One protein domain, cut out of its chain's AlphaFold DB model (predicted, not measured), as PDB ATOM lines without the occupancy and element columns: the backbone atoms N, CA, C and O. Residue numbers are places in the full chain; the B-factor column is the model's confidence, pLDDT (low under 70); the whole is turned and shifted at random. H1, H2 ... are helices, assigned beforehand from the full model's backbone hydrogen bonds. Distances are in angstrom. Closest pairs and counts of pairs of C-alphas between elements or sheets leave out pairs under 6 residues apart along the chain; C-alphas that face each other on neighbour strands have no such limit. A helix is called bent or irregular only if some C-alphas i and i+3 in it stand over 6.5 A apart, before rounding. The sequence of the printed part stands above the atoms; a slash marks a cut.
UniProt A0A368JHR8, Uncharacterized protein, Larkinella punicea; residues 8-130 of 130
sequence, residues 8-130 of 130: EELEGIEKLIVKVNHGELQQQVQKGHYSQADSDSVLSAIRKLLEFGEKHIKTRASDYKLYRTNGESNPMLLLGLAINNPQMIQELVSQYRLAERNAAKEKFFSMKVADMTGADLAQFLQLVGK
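What this domain is: This is residues 8 to 130 of the 130 residues of an uncharacterized protein of Larkinella punicea (UniProt A0A368JHR8). A head of five helices, H1 to H5, has a long helical arm, H6, which starts packed on H1 and H3 and reaches far out of the head; near its far end H7 folds back onto it. In the head H3 and H4 form a hairpin, with H1 and H5 crossing H3. The printed part has 123 residues, with seven named helices, H1 to H7 in order, and no named strand: class all helix. It is loose, with a radius of gyration of the C-alphas of 17.7 A and spans of 59 by 28 by 23 A.

How they stand to each other: H1, residues 8 to 21, touches H3, residues 36 to 56, about perpendicular at 78 degrees; the closest C-alphas, of Glu 9 and Ala 45, are 5.7 A apart. H2, residues 24 to 30, and H1 only just touch, with 3 pairs of C-alphas within 8 A, and only at the corner. H4, residues 58 to 73, is irregular, C-alphas 59 and 62 being 8.3 A apart; it forms a hairpin with H3 at a shallow tilt of 30 degrees. H5, residues 75 to 84, touches H3, closest at the C-alphas of Leu 43 and Leu 78, 6.3 A. H6, residues 86 to 110, touches H1 with residues 86 to 93 alone, closest at the C-alphas of Ile 17 and Pro 86, 6.0 A. H7, residues 118 to 128, touches H6 at a steep tilt of 53 degrees, opposite ways, closest at the C-alphas of Phe 108 and Phe 124, 6.6 A. Every O i to N i+4 pair is within hydrogen-bond range in H1, H2, H5, H6 and H7, against 15 of 17 in H3 and 10 of 12 in H4.

Where its parts are: H1 starts at C-alpha 8 (163.369, 111.053, 193.156). H3 is 29.7 A long and H6 36.3 A. H7 ends at C-alpha 128 (149.903, 131.159, 194.335).

The domain as a whole: The C-alphas of Lys 31 and Ala 114, the two farthest apart, are 59.5 A apart. The printed part has no cut and no long link. Residues 34 to 38 and 129 to 130 have pLDDT under 70.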
ATOM      1  N   GLU A   8     162.620 112.139 192.521       90.00
ATOM      2  CA  GLU A   8     163.369 111.053 193.156       90.00
ATOM      3  C   GLU A   8     164.874 111.345 193.158       90.00
ATOM      4  O   GLU A   8     165.550 111.099 194.155       90.00
ATOM      5  N   GLU A   9     165.392 111.924 192.070       92.38
ATOM      6  CA  GLU A   9     166.783 112.370 191.973       92.38
ATOM      7  C   GLU A   9     167.090 113.483 192.992       92.38
ATOM      8  O   GLU A   9     168.093 113.401 193.702       92.38
ATOM      9  N   LEU A  10     166.207 114.482 193.132       92.50
ATOM     10  CA  LEU A  10     166.345 115.540 194.143       92.50
ATOM     11  C   LEU A  10     166.298 114.984 195.575       92.50
ATOM     12  O   LEU A  10     167.139 115.339 196.401       92.50
ATOM     13  N   GLU A  11     165.355 114.087 195.867       91.50
ATOM     14  CA  GLU A  11     165.253 113.428 197.174       91.50
ATOM     15  C   GLU A  11     166.495 112.567 197.470       91.50
ATOM     16  O   GLU A  11     166.948 112.491 198.615       91.50
ATOM     17  N   GLY A  12     167.076 111.936 196.446       91.94
ATOM     18  CA  GLY A  12     168.337 111.203 196.540       91.94
ATOM     19  C   GLY A  12     169.511 112.103 196.930       91.94
ATOM     20  O   GLY A  12     170.257 111.771 197.856       91.94
ATOM     21  N   ILE A  13     169.633 113.270 196.287       92.94
ATOM     22  CA  ILE A  13     170.644 114.284 196.628       92.94
ATOM     23  C   ILE A  13     170.462 114.743 198.078       92.94
ATOM     24  O   ILE A  13     171.418 114.750 198.848       92.94
ATOM     25  N   GLU A  14     169.240 115.080 198.488       91.81
ATOM     26  CA  GLU A  14     168.961 115.558 199.845       91.81
ATOM     27  C   GLU A  14     169.307 114.514 200.911       91.81
ATOM     28  O   GLU A  14     169.976 114.834 201.896       91.81
ATOM     29  N   LYS A  15     168.934 113.246 200.692       91.25
ATOM     30  CA  LYS A  15     169.309 112.137 201.583       91.25
ATOM     31  C   LYS A  15     170.824 111.974 201.677       91.25
ATOM     32  O   LYS A  15     171.336 111.729 202.770       91.25
ATOM     33  N   LEU A  16     171.547 112.115 200.563       90.00
ATOM     34  CA  LEU A  16     173.008 112.074 200.572       90.00
ATOM     35  C   LEU A  16     173.583 113.210 201.420       90.00
ATOM     36  O   LEU A  16     174.442 112.960 202.259       90.00
ATOM     37  N   ILE A  17     173.085 114.435 201.254       91.00
ATOM     38  CA  ILE A  17     173.567 115.581 202.028       91.00
ATOM     39  C   ILE A  17     173.276 115.424 203.525       91.00
ATOM     40  O   ILE A  17     174.128 115.759 204.346       91.00
ATOM     41  N   VAL A  18     172.129 114.861 203.907       90.19
ATOM     42  CA  VAL A  18     171.855 114.526 205.316       90.19
ATOM     43  C   VAL A  18     172.906 113.550 205.855       90.19
ATOM     44  O   VAL A  18     173.494 113.805 206.905       90.19
ATOM     45  N   LYS A  19     173.223 112.482 205.106       88.06
ATOM     46  CA  LYS A  19     174.284 111.527 205.479       88.06
ATOM     47  C   LYS A  19     175.665 112.181 205.575       88.06
ATOM     48  O   LYS A  19     176.460 111.792 206.429       88.06
ATOM     49  N   VAL A  20     175.972 113.154 204.711       88.12
ATOM     50  CA  VAL A  20     177.216 113.943 204.786       88.12
ATOM     51  C   VAL A  20     177.253 114.758 206.072       88.12
ATOM     52  O   VAL A  20     178.222 114.665 206.819       88.12
ATOM     53  N   ASN A  21     176.194 115.517 206.351       87.38
ATOM     54  CA  ASN A  21     176.128 116.411 207.507       87.38
ATOM     55  C   ASN A  21     176.170 115.651 208.842       87.38
ATOM     56  O   ASN A  21     176.656 116.186 209.834       87.38
ATOM     57  N   HIS A  22     175.706 114.399 208.868       88.00
ATOM     58  CA  HIS A  22     175.826 113.510 210.027       88.00
ATOM     59  C   HIS A  22     177.161 112.742 210.092       88.00
ATOM     60  O   HIS A  22     177.362 111.932 210.996       88.00
ATOM     61  N   GLY A  23     178.076 112.944 209.138       82.88
ATOM     62  CA  GLY A  23     179.364 112.240 209.066       82.88
ATOM     63  C   GLY A  23     179.261 110.755 208.686       82.88
ATOM     64  O   GLY A  23     180.281 110.073 208.567       82.88
ATOM     65  N   GLU A  24     178.056 110.237 208.445       83.50
ATOM     66  CA  GLU A  24     177.807 108.836 208.092       83.50
ATOM     67  C   GLU A  24     178.476 108.467 206.768       83.50
ATOM     68  O   GLU A  24     179.062 107.391 206.642       83.50
ATOM     69  N   LEU A  25     178.432 109.376 205.788       81.56
ATOM     70  CA  LEU A  25     179.019 109.133 204.473       81.56
ATOM     71  C   LEU A  25     180.549 109.030 204.542       81.56
ATOM     72  O   LEU A  25     181.138 108.134 203.943       81.56
ATOM     73  N   GLN A  26     181.192 109.896 205.330       80.25
ATOM     74  CA  GLN A  26     182.639 109.848 205.560       80.25
ATOM     75  C   GLN A  26     183.041 108.530 206.232       80.25
ATOM     76  O   GLN A  26     184.008 107.895 205.813       80.25
ATOM     77  N   GLN A  27     182.266 108.072 207.218       80.94
ATOM     78  CA  GLN A  27     182.504 106.783 207.869       80.94
ATOM     79  C   GLN A  27     182.303 105.597 206.916       80.94
ATOM     80  O   GLN A  27     183.073 104.641 206.973       80.94
ATOM     81  N   GLN A  28     181.294 105.638 206.041       80.38
ATOM     82  CA  GLN A  28     181.044 104.581 205.051       80.38
ATOM     83  C   GLN A  28     182.186 104.473 204.039       80.38
ATOM     84  O   GLN A  28     182.620 103.363 203.734       80.38
ATOM     85  N   VAL A  29     182.708 105.612 203.574       79.69
ATOM     86  CA  VAL A  29     183.865 105.659 202.668       79.69
ATOM     87  C   VAL A  29     185.122 105.132 203.364       79.69
ATOM     88  O   VAL A  29     185.806 104.279 202.809       79.69
ATOM     89  N   GLN A  30     185.397 105.559 204.603       79.12
ATOM     90  CA  GLN A  30     186.557 105.083 205.374       79.12
ATOM     91  C   GLN A  30     186.510 103.577 205.665       79.12
ATOM     92  O   GLN A  30     187.547 102.922 205.691       79.12
ATOM     93  N   LYS A  31     185.311 103.024 205.880       80.88
ATOM     94  CA  LYS A  31     185.098 101.596 206.161       80.88
ATOM     95  C   LYS A  31     184.960 100.739 204.897       80.88
ATOM     96  O   LYS A  31     184.799  99.531 205.017       80.88
ATOM     97  N   GLY A  32     184.991 101.333 203.700       73.25
ATOM     98  CA  GLY A  32     184.815 100.611 202.433       73.25
ATOM     99  C   GLY A  32     183.408 100.034 202.222       73.25
ATOM    100  O   GLY A  32     183.229  99.142 201.403       73.25
ATOM    101  N   HIS A  33     182.403 100.523 202.953       74.12
ATOM    102  CA  HIS A  33     181.016 100.034 202.903       74.12
ATOM    103  C   HIS A  33     180.118 100.866 201.974       74.12
ATOM    104  O   HIS A  33     178.892 100.765 202.024       74.12
ATOM    105  N   TYR A  34     180.708 101.736 201.159       69.06
ATOM    106  CA  TYR A  34     179.963 102.602 200.258       69.06
ATOM    107  C   TYR A  34     179.483 101.819 199.023       69.06
ATOM    108  O   TYR A  34     180.288 101.388 198.200       69.06
ATOM    109  N   SER A  35     178.165 101.620 198.908       67.50
ATOM    110  CA  SER A  35     177.519 100.947 197.770       67.50
ATOM    111  C   SER A  35     177.632 101.808 196.507       67.50
ATOM    112  O   SER A  35     177.030 102.878 196.439       67.50
ATOM    113  N   GLN A  36     178.385 101.358 195.499       64.44
ATOM    114  CA  GLN A  36     178.556 102.095 194.234       64.44
ATOM    115  C   GLN A  36     177.233 102.289 193.473       64.44
ATOM    116  O   GLN A  36     176.974 103.377 192.976       64.44
ATOM    117  N   ALA A  37     176.347 101.289 193.453       58.69
ATOM    118  CA  ALA A  37     175.125 101.331 192.644       58.69
ATOM    119  C   ALA A  37     174.108 102.395 193.107       58.69
ATOM    120  O   ALA A  37     173.548 103.123 192.287       58.69
ATOM    121  N   ASP A  38     173.906 102.541 194.422       60.12
ATOM    122  CA  ASP A  38     173.032 103.592 194.979       60.12
ATOM    123  C   ASP A  38     173.625 104.991 194.779       60.12
ATOM    124  O   ASP A  38     172.924 106.002 194.784       60.12
ATOM    125  N   SER A  39     174.937 105.039 194.584       70.06
ATOM    126  CA  SER A  39     175.720 106.258 194.482       70.06
ATOM    127  C   SER A  39     175.759 106.777 193.060       70.06
ATOM    128  O   SER A  39     175.618 107.976 192.858       70.06
ATOM    129  N   ASP A  40     175.846 105.900 192.064       78.62
ATOM    130  CA  ASP A  40     175.916 106.299 190.658       78.62
ATOM    131  C   ASP A  40     174.675 107.090 190.214       78.62
ATOM    132  O   ASP A  40     174.793 108.084 189.494       78.62
ATOM    133  N   SER A  41     173.486 106.718 190.705       83.19
ATOM    134  CA  SER A  41     172.245 107.452 190.414       83.19
ATOM    135  C   SER A  41     172.243 108.857 191.030       83.19
ATOM    136  O   SER A  41     171.957 109.840 190.342       83.19
ATOM    137  N   VAL A  42     172.641 108.984 192.299       89.38
ATOM    138  CA  VAL A  42     172.699 110.275 193.001       89.38
ATOM    139  C   VAL A  42     173.829 111.156 192.461       89.38
ATOM    140  O   VAL A  42     173.643 112.359 192.288       89.38
ATOM    141  N   LEU A  43     174.991 110.587 192.137       90.25
ATOM    142  CA  LEU A  43     176.117 111.316 191.549       90.25
ATOM    143  C   LEU A  43     175.779 111.802 190.131       90.25
ATOM    144  O   LEU A  43     176.113 112.935 189.776       90.25
ATOM    145  N   SER A  44     175.042 111.008 189.347       90.62
ATOM    146  CA  SER A  44     174.483 111.447 188.063       90.62
ATOM    147  C   SER A  44     173.525 112.633 188.238       90.62
ATOM    148  O   SER A  44     173.637 113.634 187.525       90.62
ATOM    149  N   ALA A  45     172.648 112.587 189.246       93.12
ATOM    150  CA  ALA A  45     171.757 113.696 189.576       93.12
ATOM    151  C   ALA A  45     172.526 114.967 189.994       93.12
ATOM    152  O   ALA A  45     172.214 116.061 189.519       93.12
ATOM    153  N   ILE A  46     173.585 114.839 190.803       93.56
ATOM    154  CA  ILE A  46     174.479 115.959 191.149       93.56
ATOM    155  C   ILE A  46     175.122 116.545 189.889       93.56
ATOM    156  O   ILE A  46     175.214 117.764 189.752       93.56
ATOM    157  N   ARG A  47     175.525 115.708 188.926       93.50
ATOM    158  CA  ARG A  47     176.092 116.180 187.656       93.50
ATOM    159  C   ARG A  47     175.093 117.016 186.853       93.50
ATOM    160  O   ARG A  47     175.472 118.065 186.333       93.50
ATOM    161  N   LYS A  48     173.825 116.589 186.780       94.00
ATOM    162  CA  LYS A  48     172.743 117.378 186.161       94.00
ATOM    163  C   LYS A  48     172.541 118.710 186.886       94.00
ATOM    164  O   LYS A  48     172.395 119.746 186.244       94.00
ATOM    165  N   LEU A  49     172.601 118.699 188.218       94.44
ATOM    166  CA  LEU A  49     172.470 119.902 189.038       94.44
ATOM    167  C   LEU A  49     173.617 120.901 188.800       94.44
ATOM    168  O   LEU A  49     173.388 122.108 188.731       94.44
ATOM    169  N   LEU A  50     174.843 120.408 188.609       94.75
ATOM    170  CA  LEU A  50     175.990 121.233 188.222       94.75
ATOM    171  C   LEU A  50     175.836 121.803 186.805       94.75
ATOM    172  O   LEU A  50     176.188 122.954 186.572       94.75
ATOM    173  N   GLU A  51     175.272 121.041 185.863       94.69
ATOM    174  CA  GLU A  51     174.954 121.554 184.524       94.69
ATOM    175  C   GLU A  51     173.916 122.683 184.575       94.69
ATOM    176  O   GLU A  51     174.065 123.695 183.886       94.69
ATOM    177  N   PHE A  52     172.892 122.542 185.422       94.19
ATOM    178  CA  PHE A  52     171.948 123.620 185.697       94.19
ATOM    179  C   PHE A  52     172.668 124.857 186.256       94.19
ATOM    180  O   PHE A  52     172.488 125.956 185.732       94.19
ATOM    181  N   GLY A  53     173.525 124.680 187.268       93.00
ATOM    182  CA  GLY A  53     174.311 125.768 187.851       93.00
ATOM    183  C   GLY A  53     175.178 126.492 186.818       93.00
ATOM    184  O   GLY A  53     175.172 127.720 186.766       93.00
ATOM    185  N   GLU A  54     175.872 125.749 185.953       93.75
ATOM    186  CA  GLU A  54     176.692 126.295 184.860       93.75
ATOM    187  C   GLU A  54     175.881 127.205 183.925       93.75
ATOM    188  O   GLU A  54     176.350 128.277 183.542       93.75
ATOM    189  N   LYS A  55     174.665 126.789 183.560       91.31
ATOM    190  CA  LYS A  55     173.827 127.498 182.582       91.31
ATOM    191  C   LYS A  55     173.073 128.684 183.177       91.31
ATOM    192  O   LYS A  55     172.943 129.717 182.522       91.31
ATOM    193  N   HIS A  56     172.576 128.536 184.403       89.75
ATOM    194  CA  HIS A  56     171.590 129.452 184.984       89.75
ATOM    195  C   HIS A  56     172.167 130.364 186.076       89.75
ATOM    196  O   HIS A  56     171.600 131.421 186.348       89.75
ATOM    197  N   ILE A  57     173.328 130.035 186.661       89.81
ATOM    198  CA  ILE A  57     173.950 130.804 187.753       89.81
ATOM    199  C   ILE A  57     175.285 131.407 187.292       89.81
ATOM    200  O   ILE A  57     176.370 130.862 187.491       89.81
ATOM    201  N   LYS A  58     175.210 132.608 186.705       85.88
ATOM    202  CA  LYS A  58     176.358 133.295 186.080       85.88
ATOM    203  C   LYS A  58     177.527 133.580 187.029       85.88
ATOM    204  O   LYS A  58     178.667 133.615 186.584       85.88
ATOM    205  N   THR A  59     177.261 133.790 188.316       88.19
ATOM    206  CA  THR A  59     178.279 134.198 189.301       88.19
ATOM    207  C   THR A  59     179.303 133.110 189.617       88.19
ATOM    208  O   THR A  59     180.399 133.443 190.052       88.19
ATOM    209  N   ARG A  60     178.964 131.831 189.404       87.81
ATOM    210  CA  ARG A  60     179.831 130.672 189.690       87.81
ATOM    211  C   ARG A  60     179.860 129.651 188.543       87.81
ATOM    212  O   ARG A  60     180.233 128.498 188.736       87.81
ATOM    213  N   ALA A  61     179.474 130.067 187.335       87.06
ATOM    214  CA  ALA A  61     179.331 129.182 186.177       87.06
ATOM    215  C   ALA A  61     180.613 128.389 185.850       87.06
ATOM    216  O   ALA A  61     180.542 127.205 185.516       87.06
ATOM    217  N   SER A  62     181.787 129.017 185.991       88.56
ATOM    218  CA  SER A  62     183.094 128.371 185.800       88.56
ATOM    219  C   SER A  62     183.338 127.226 186.777       88.56
ATOM    220  O   SER A  62     183.859 126.184 186.379       88.56
ATOM    221  N   ASP A  63     182.937 127.402 188.033       90.06
ATOM    222  CA  ASP A  63     183.176 126.434 189.099       90.06
ATOM    223  C   ASP A  63     182.277 125.218 188.890       90.06
ATOM    224  O   ASP A  63     182.737 124.080 188.919       90.06
ATOM    225  N   TYR A  64     181.000 125.451 188.572       92.81
ATOM    226  CA  TYR A  64     180.062 124.378 188.253       92.81
ATOM    227  C   TYR A  64     180.498 123.574 187.029       92.81
ATOM    228  O   TYR A  64     180.458 122.343 187.065       92.81
ATOM    229  N   LYS A  65     180.997 124.248 185.985       92.69
ATOM    230  CA  LYS A  65     181.580 123.583 184.817       92.69
ATOM    231  C   LYS A  65     182.778 122.716 185.205       92.69
ATOM    232  O   LYS A  65     182.839 121.558 184.802       92.69
ATOM    233  N   LEU A  66     183.704 123.251 186.005       92.69
ATOM    234  CA  LEU A  66     184.879 122.515 186.474       92.69
ATOM    235  C   LEU A  66     184.472 121.248 187.235       92.69
ATOM    236  O   LEU A  66     184.946 120.158 186.918       92.69
ATOM    237  N   TYR A  67     183.558 121.374 188.198       92.88
ATOM    238  CA  TYR A  67     183.065 120.236 188.971       92.88
ATOM    239  C   TYR A  67     182.332 119.211 188.104       92.88
ATOM    240  O   TYR A  67     182.538 118.009 188.277       92.88
ATOM    241  N   ARG A  68     181.525 119.664 187.138       93.06
ATOM    242  CA  ARG A  68     180.805 118.789 186.205       93.06
ATOM    243  C   ARG A  68     181.766 117.981 185.339       93.06
ATOM    244  O   ARG A  68     181.621 116.764 185.254       93.06
ATOM    245  N   THR A  69     182.749 118.639 184.724       91.38
ATOM    246  CA  THR A  69     183.738 117.990 183.849       91.38
ATOM    247  C   THR A  69     184.647 117.041 184.630       91.38
ATOM    248  O   THR A  69     184.894 115.925 184.181       91.38
ATOM    249  N   ASN A  70     185.091 117.429 185.827       88.44
ATOM    250  CA  ASN A  70     185.874 116.547 186.698       88.44
ATOM    251  C   ASN A  70     185.062 115.332 187.165       88.44
ATOM    252  O   ASN A  70     185.584 114.228 187.277       88.44
ATOM    253  N   GLY A  71     183.769 115.523 187.419       85.12
ATOM    254  CA  GLY A  71     182.870 114.448 187.814       85.12
ATOM    255  C   GLY A  71     182.548 113.445 186.714       85.12
ATOM    256  O   GLY A  71     182.263 112.288 187.007       85.12
ATOM    257  N   GLU A  72     182.602 113.874 185.454       85.25
ATOM    258  CA  GLU A  72     182.434 112.995 184.299       85.25
ATOM    259  C   GLU A  72     183.616 112.039 184.117       85.25
ATOM    260  O   GLU A  72     183.409 110.875 183.788       85.25
ATOM    261  N   SER A  73     184.841 112.505 184.368       82.12
ATOM    262  CA  SER A  73     186.032 111.656 184.300       82.12
ATOM    263  C   SER A  73     186.221 110.797 185.550       82.12
ATOM    264  O   SER A  73     186.798 109.713 185.460       82.12
ATOM    265  N   ASN A  74     185.743 111.255 186.713       84.44
ATOM    266  CA  ASN A  74     185.867 110.524 187.967       84.44
ATOM    267  C   ASN A  74     184.691 110.798 188.933       84.44
ATOM    268  O   ASN A  74     184.692 111.821 189.629       84.44
ATOM    269  N   PRO A  75     183.734 109.858 189.079       84.00
ATOM    270  CA  PRO A  75     182.605 109.985 190.007       84.00
ATOM    271  C   PRO A  75     183.011 110.208 191.473       84.00
ATOM    272  O   PRO A  75     182.287 110.869 192.221       84.00
ATOM    273  N   MET A  76     184.199 109.749 191.892       84.75
ATOM    274  CA  MET A  76     184.707 110.001 193.247       84.75
ATOM    275  C   MET A  76     184.988 111.483 193.506       84.75
ATOM    276  O   MET A  76     184.952 111.914 194.656       84.75
ATOM    277  N   LEU A  77     185.228 112.287 192.463       87.81
ATOM    278  CA  LEU A  77     185.371 113.735 192.609       87.81
ATOM    279  C   LEU A  77     184.023 114.412 192.887       87.81
ATOM    280  O   LEU A  77     183.988 115.372 193.653       87.81
ATOM    281  N   LEU A  78     182.912 113.886 192.354       88.88
ATOM    282  CA  LEU A  78     181.565 114.346 192.725       88.88
ATOM    283  C   LEU A  78     181.220 113.950 194.158       88.88
ATOM    284  O   LEU A  78     180.645 114.748 194.894       88.88
ATOM    285  N   LEU A  79     181.620 112.749 194.576       87.69
ATOM    286  CA  LEU A  79     181.460 112.323 195.962       87.69
ATOM    287  C   LEU A  79     182.279 113.206 196.914       87.69
ATOM    288  O   LEU A  79     181.758 113.689 197.916       87.69
ATOM    289  N   GLY A  80     183.542 113.471 196.574       88.19
ATOM    290  CA  GLY A  80     184.402 114.386 197.319       88.19
ATOM    291  C   GLY A  80     183.823 115.800 197.381       88.19
ATOM    292  O   GLY A  80     183.845 116.421 198.441       88.19
ATOM    293  N   LEU A  81     183.241 116.296 196.288       89.75
ATOM    294  CA  LEU A  81     182.525 117.570 196.272       89.75
ATOM    295  C   LEU A  81     181.334 117.567 197.235       89.75
ATOM    296  O   LEU A  81     181.208 118.496 198.029       89.75
ATOM    297  N   ALA A  82     180.491 116.534 197.188       89.50
ATOM    298  CA  ALA A  82     179.319 116.413 198.052       89.50
ATOM    299  C   ALA A  82     179.700 116.343 199.538       89.50
ATOM    300  O   ALA A  82     179.010 116.926 200.370       89.50
ATOM    301  N   ILE A  83     180.811 115.673 199.864       89.00
ATOM    302  CA  ILE A  83     181.341 115.572 201.230       89.00
ATOM    303  C   ILE A  83     181.945 116.897 201.705       89.00
ATOM    304  O   ILE A  83     181.707 117.304 202.838       89.00
ATOM    305  N   ASN A  84     182.750 117.550 200.864       90.00
ATOM    306  CA  ASN A  84     183.538 118.716 201.269       90.00
ATOM    307  C   ASN A  84     182.768 120.037 201.151       90.00
ATOM    308  O   ASN A  84     183.109 120.998 201.831       90.00
ATOM    309  N   ASN A  85     181.751 120.098 200.288       91.50
ATOM    310  CA  ASN A  85     180.956 121.300 200.032       91.50
ATOM    311  C   ASN A  85     179.442 120.998 200.002       91.50
ATOM    312  O   ASN A  85     178.770 121.337 199.019       91.50
ATOM    313  N   PRO A  86     178.865 120.383 201.053       91.69
ATOM    314  CA  PRO A  86     177.447 120.025 201.065       91.69
ATOM    315  C   PRO A  86     176.524 121.247 200.954       91.69
ATOM    316  O   PRO A  86     175.473 121.161 200.319       91.69
ATOM    317  N   GLN A  87     176.925 122.403 201.497       92.25
ATOM    318  CA  GLN A  87     176.141 123.641 201.432       92.25
ATOM    319  C   GLN A  87     175.976 124.139 199.993       92.25
ATOM    320  O   GLN A  87     174.885 124.544 199.609       92.25
ATOM    321  N   MET A  88     177.024 124.052 199.168       92.62
ATOM    322  CA  MET A  88     176.950 124.476 197.766       92.62
ATOM    323  C   MET A  88     175.965 123.614 196.965       92.62
ATOM    324  O   MET A  88     175.213 124.132 196.139       92.62
ATOM    325  N   ILE A  89     175.911 122.311 197.255       93.75
ATOM    326  CA  ILE A  89     174.928 121.407 196.651       93.75
ATOM    327  C   ILE A  89     173.506 121.745 197.130       93.75
ATOM    328  O   ILE A  89     172.591 121.799 196.313       93.75
ATOM    329  N   GLN A  90     173.305 122.046 198.419       93.94
ATOM    330  CA  GLN A  90     171.996 122.480 198.942       93.94
ATOM    331  C   GLN A  90     171.521 123.810 198.343       93.94
ATOM    332  O   GLN A  90     170.342 123.952 198.001       93.94
ATOM    333  N   GLU A  91     172.425 124.779 198.196       93.12
ATOM    334  CA  GLU A  91     172.148 126.047 197.518       93.12
ATOM    335  C   GLU A  91     171.685 125.788 196.083       93.12
ATOM    336  O   GLU A  91     170.644 126.301 195.674       93.12
ATOM    337  N   LEU A  92     172.395 124.934 195.339       93.69
ATOM    338  CA  LEU A  92     172.019 124.565 193.976       93.69
ATOM    339  C   LEU A  92     170.646 123.886 193.898       93.69
ATOM    340  O   LEU A  92     169.848 124.257 193.040       93.69
ATOM    341  N   VAL A  93     170.338 122.941 194.795       94.88
ATOM    342  CA  VAL A  93     169.006 122.308 194.869       94.88
ATOM    343  C   VAL A  93     167.923 123.367 195.087       94.88
ATOM    344  O   VAL A  93     166.876 123.341 194.438       94.88
ATOM    345  N   SER A  94     168.180 124.330 195.970       93.31
ATOM    346  CA  SER A  94     167.230 125.402 196.278       93.31
ATOM    347  C   SER A  94     167.000 126.318 195.071       93.31
ATOM    348  O   SER A  94     165.856 126.650 194.758       93.31
ATOM    349  N   GLN A  95     168.071 126.680 194.359       93.12
ATOM    350  CA  GLN A  95     168.002 127.479 193.131       93.12
ATOM    351  C   GLN A  95     167.273 126.734 192.007       93.12
ATOM    352  O   GLN A  95     166.445 127.326 191.320       93.12
ATOM    353  N   TYR A  96     167.517 125.429 191.859       93.69
ATOM    354  CA  TYR A  96     166.823 124.584 190.886       93.69
ATOM    355  C   TYR A  96     165.313 124.550 191.150       93.69
ATOM    356  O   TYR A  96     164.520 124.862 190.263       93.69
ATOM    357  N   ARG A  97     164.896 124.284 192.397       91.12
ATOM    358  CA  ARG A  97     163.474 124.295 192.790       91.12
ATOM    359  C   ARG A  97     162.816 125.656 192.557       91.12
ATOM    360  O   ARG A  97     161.652 125.724 192.160       91.12
ATOM    361  N   LEU A  98     163.538 126.748 192.814       90.25
ATOM    362  CA  LEU A  98     163.042 128.098 192.552       90.25
ATOM    363  C   LEU A  98     162.847 128.341 191.050       90.25
ATOM    364  O   LEU A  98     161.807 128.872 190.657       90.25
ATOM    365  N   ALA A  99     163.804 127.918 190.220       89.94
ATOM    366  CA  ALA A  99     163.706 128.013 188.769       89.94
ATOM    367  C   ALA A  99     162.523 127.195 188.226       89.94
ATOM    368  O   ALA A  99     161.724 127.735 187.463       89.94
ATOM    369  N   GLU A 100     162.331 125.954 188.685       88.06
ATOM    370  CA  GLU A 100     161.172 125.134 188.300       88.06
ATOM    371  C   GLU A 100     159.847 125.774 188.727       88.06
ATOM    372  O   GLU A 100     158.897 125.824 187.942       88.06
ATOM    373  N   ARG A 101     159.776 126.329 189.945       85.75
ATOM    374  CA  ARG A 101     158.581 127.043 190.418       85.75
ATOM    375  C   ARG A 101     158.272 128.261 189.546       85.75
ATOM    376  O   ARG A 101     157.103 128.514 189.254       85.75
ATOM    377  N   ASN A 102     159.290 129.022 189.154       87.25
ATOM    378  CA  ASN A 102     159.121 130.200 188.306       87.25
ATOM    379  C   ASN A 102     158.703 129.810 186.887       87.25
ATOM    380  O   ASN A 102     157.731 130.365 186.384       87.25
ATOM    381  N   ALA A 103     159.337 128.795 186.294       86.06
ATOM    382  CA  ALA A 103     158.954 128.265 184.987       86.06
ATOM    383  C   ALA A 103     157.507 127.738 184.984       86.06
ATOM    384  O   ALA A 103     156.747 128.000 184.051       86.06
ATOM    385  N   ALA A 104     157.086 127.053 186.054       83.38
ATOM    386  CA  ALA A 104     155.700 126.619 186.218       83.38
ATOM    387  C   ALA A 104     154.738 127.815 186.295       83.38
ATOM    388  O   ALA A 104     153.725 127.832 185.598       83.38
ATOM    389  N   LYS A 105     155.063 128.845 187.089       83.44
ATOM    390  CA  LYS A 105     154.263 130.079 187.154       83.44
ATOM    391  C   LYS A 105     154.153 130.753 185.788       83.44
ATOM    392  O   LYS A 105     153.041 131.050 185.370       83.44
ATOM    393  N   GLU A 106     155.263 130.967 185.086       85.44
ATOM    394  CA  GLU A 106     155.276 131.582 183.752       85.44
ATOM    395  C   GLU A 106     154.433 130.791 182.746       85.44
ATOM    396  O   GLU A 106     153.652 131.376 181.993       85.44
ATOM    397  N   LYS A 107     154.513 129.455 182.781       84.62
ATOM    398  CA  LYS A 107     153.662 128.580 181.969       84.62
ATOM    399  C   LYS A 107     152.177 128.795 182.267       84.62
ATOM    400  O   LYS A 107     151.387 128.922 181.338       84.62
ATOM    401  N   PHE A 108     151.781 128.860 183.538       81.69
ATOM    402  CA  PHE A 108     150.376 129.089 183.890       81.69
ATOM    403  C   PHE A 108     149.911 130.514 183.573       81.69
ATOM    404  O   PHE A 108     148.795 130.686 183.099       81.69
ATOM    405  N   PHE A 109     150.755 131.531 183.759       80.56
ATOM    406  CA  PHE A 109     150.413 132.916 183.414       80.56
ATOM    407  C   PHE A 109     150.315 133.160 181.902       80.56
ATOM    408  O   PHE A 109     149.587 134.052 181.477       80.56
ATOM    409  N   SER A 110     151.031 132.379 181.091       83.69
ATOM    410  CA  SER A 110     150.951 132.443 179.626       83.69
ATOM    411  C   SER A 110     149.837 131.571 179.032       83.69
ATOM    412  O   SER A 110     149.502 131.727 177.856       83.69
ATOM    413  N   MET A 111     149.230 130.684 179.825       83.38
ATOM    414  CA  MET A 111     148.113 129.843 179.401       83.38
ATOM    415  C   MET A 111     146.805 130.642 179.418       83.38
ATOM    416  O   MET A 111     146.474 131.308 180.399       83.38
ATOM    417  N   LYS A 112     146.019 130.561 178.339       81.38
ATOM    418  CA  LYS A 112     144.666 131.130 178.351       81.38
ATOM    419  C   LYS A 112     143.808 130.324 179.317       81.38
ATOM    420  O   LYS A 112     143.828 129.100 179.291       81.38
ATOM    421  N   VAL A 113     142.986 131.007 180.111       75.00
ATOM    422  CA  VAL A 113     142.079 130.361 181.078       75.00
ATOM    423  C   VAL A 113     141.158 129.334 180.407       75.00
ATOM    424  O   VAL A 113     140.870 128.301 180.996       75.00
ATOM    425  N   ALA A 114     140.742 129.580 179.160       81.19
ATOM    426  CA  ALA A 114     139.923 128.647 178.383       81.19
ATOM    427  C   ALA A 114     140.629 127.312 178.063       81.19
ATOM    428  O   ALA A 114     139.951 126.316 177.830       81.19
ATOM    429  N   ASP A 115     141.964 127.298 178.079       82.94
ATOM    430  CA  ASP A 115     142.798 126.132 177.785       82.94
ATOM    431  C   ASP A 115     143.294 125.434 179.071       82.94
ATOM    432  O   ASP A 115     143.928 124.381 178.994       82.94
ATOM    433  N   MET A 116     143.013 125.994 180.259       81.38
ATOM    434  CA  MET A 116     143.382 125.386 181.542       81.38
ATOM    435  C   MET A 116     142.457 124.220 181.879       81.38
ATOM    436  O   MET A 116     141.244 124.386 182.029       81.38
ATOM    437  N   THR A 117     143.031 123.039 182.100       85.88
ATOM    438  CA  THR A 117     142.276 121.927 182.685       85.88
ATOM    439  C   THR A 117     142.044 122.155 184.184       85.88
ATOM    440  O   THR A 117     142.732 122.943 184.837       85.88
ATOM    441  N   GLY A 118     141.103 121.417 184.784       80.06
ATOM    442  CA  GLY A 118     140.899 121.460 186.238       80.06
ATOM    443  C   GLY A 118     142.153 121.073 187.042       80.06
ATOM    444  O   GLY A 118     142.372 121.601 188.132       80.06
ATOM    445  N   ALA A 119     143.009 120.205 186.490       83.88
ATOM    446  CA  ALA A 119     144.287 119.838 187.096       83.88
ATOM    447  C   ALA A 119     145.313 120.982 187.017       83.88
ATOM    448  O   ALA A 119     146.004 121.247 188.002       83.88
ATOM    449  N   ASP A 120     145.363 121.696 185.889       81.12
ATOM    450  CA  ASP A 120     146.216 122.878 185.713       81.12
ATOM    451  C   ASP A 120     145.823 123.992 186.689       81.12
ATOM    452  O   ASP A 120     146.680 124.585 187.345       81.12
ATOM    453  N   LEU A 121     144.518 124.220 186.860       77.75
ATOM    454  CA  LEU A 121     144.001 125.203 187.810       77.75
ATOM    455  C   LEU A 121     144.346 124.835 189.261       77.75
ATOM    456  O   LEU A 121     144.762 125.700 190.032       77.75
ATOM    457  N   ALA A 122     144.217 123.560 189.643       82.56
ATOM    458  CA  ALA A 122     144.589 123.101 190.979       82.56
ATOM    459  C   ALA A 122     146.089 123.308 191.263       82.56
ATOM    460  O   ALA A 122     146.450 123.777 192.345       82.56
ATOM    461  N   GLN A 123     146.961 123.017 190.290       80.50
ATOM    462  CA  GLN A 123     148.401 123.268 190.412       80.50
ATOM    463  C   GLN A 123     148.720 124.763 190.490       80.50
ATOM    464  O   GLN A 123     149.523 125.175 191.329       80.50
ATOM    465  N   PHE A 124     148.066 125.589 189.672       78.00
ATOM    466  CA  PHE A 124     148.213 127.039 189.742       78.00
ATOM    467  C   PHE A 124     147.831 127.566 191.129       78.00
ATOM    468  O   PHE A 124     148.642 128.235 191.765       78.00
ATOM    469  N   LEU A 125     146.657 127.199 191.653       79.44
ATOM    470  CA  LEU A 125     146.200 127.624 192.981       79.44
ATOM    471  C   LEU A 125     147.165 127.203 194.100       79.44
ATOM    472  O   LEU A 125     147.429 127.999 194.998       79.44
ATOM    473  N   GLN A 126     147.760 126.008 194.030       82.06
ATOM    474  CA  GLN A 126     148.807 125.592 194.975       82.06
ATOM    475  C   GLN A 126     150.083 126.448 194.875       82.06
ATOM    476  O   GLN A 126     150.759 126.670 195.881       82.06
ATOM    477  N   LEU A 127     150.423 126.947 193.682       74.81
ATOM    478  CA  LEU A 127     151.608 127.778 193.447       74.81
ATOM    479  C   LEU A 127     151.454 129.226 193.939       74.81
ATOM    480  O   LEU A 127     152.469 129.820 194.343       74.81
ATOM    481  N   VAL A 128     150.233 129.786 193.885       75.12
ATOM    482  CA  VAL A 128     149.903 131.159 194.335       75.12
ATOM    483  C   VAL A 128     149.342 131.229 195.760       75.12
ATOM    484  O   VAL A 128     149.432 132.279 196.381       75.12
ATOM    485  N   GLY A 129     148.788 130.137 196.295       63.97
ATOM    486  CA  GLY A 129     148.080 130.089 197.581       63.97
ATOM    487  C   GLY A 129     148.946 130.017 198.849       63.97
ATOM    488  O   GLY A 129     148.553 129.337 199.795       63.97
ATOM    489  N   LYS A 130     150.108 130.681 198.890       48.69
ATOM    490  CA  LYS A 130     150.892 130.901 200.120       48.69
ATOM    491  C   LYS A 130     151.440 132.315 200.174       48.69
ATOM    492  O   LYS A 130     152.197 132.660 199.238       48.69
TER     493      LYS A 130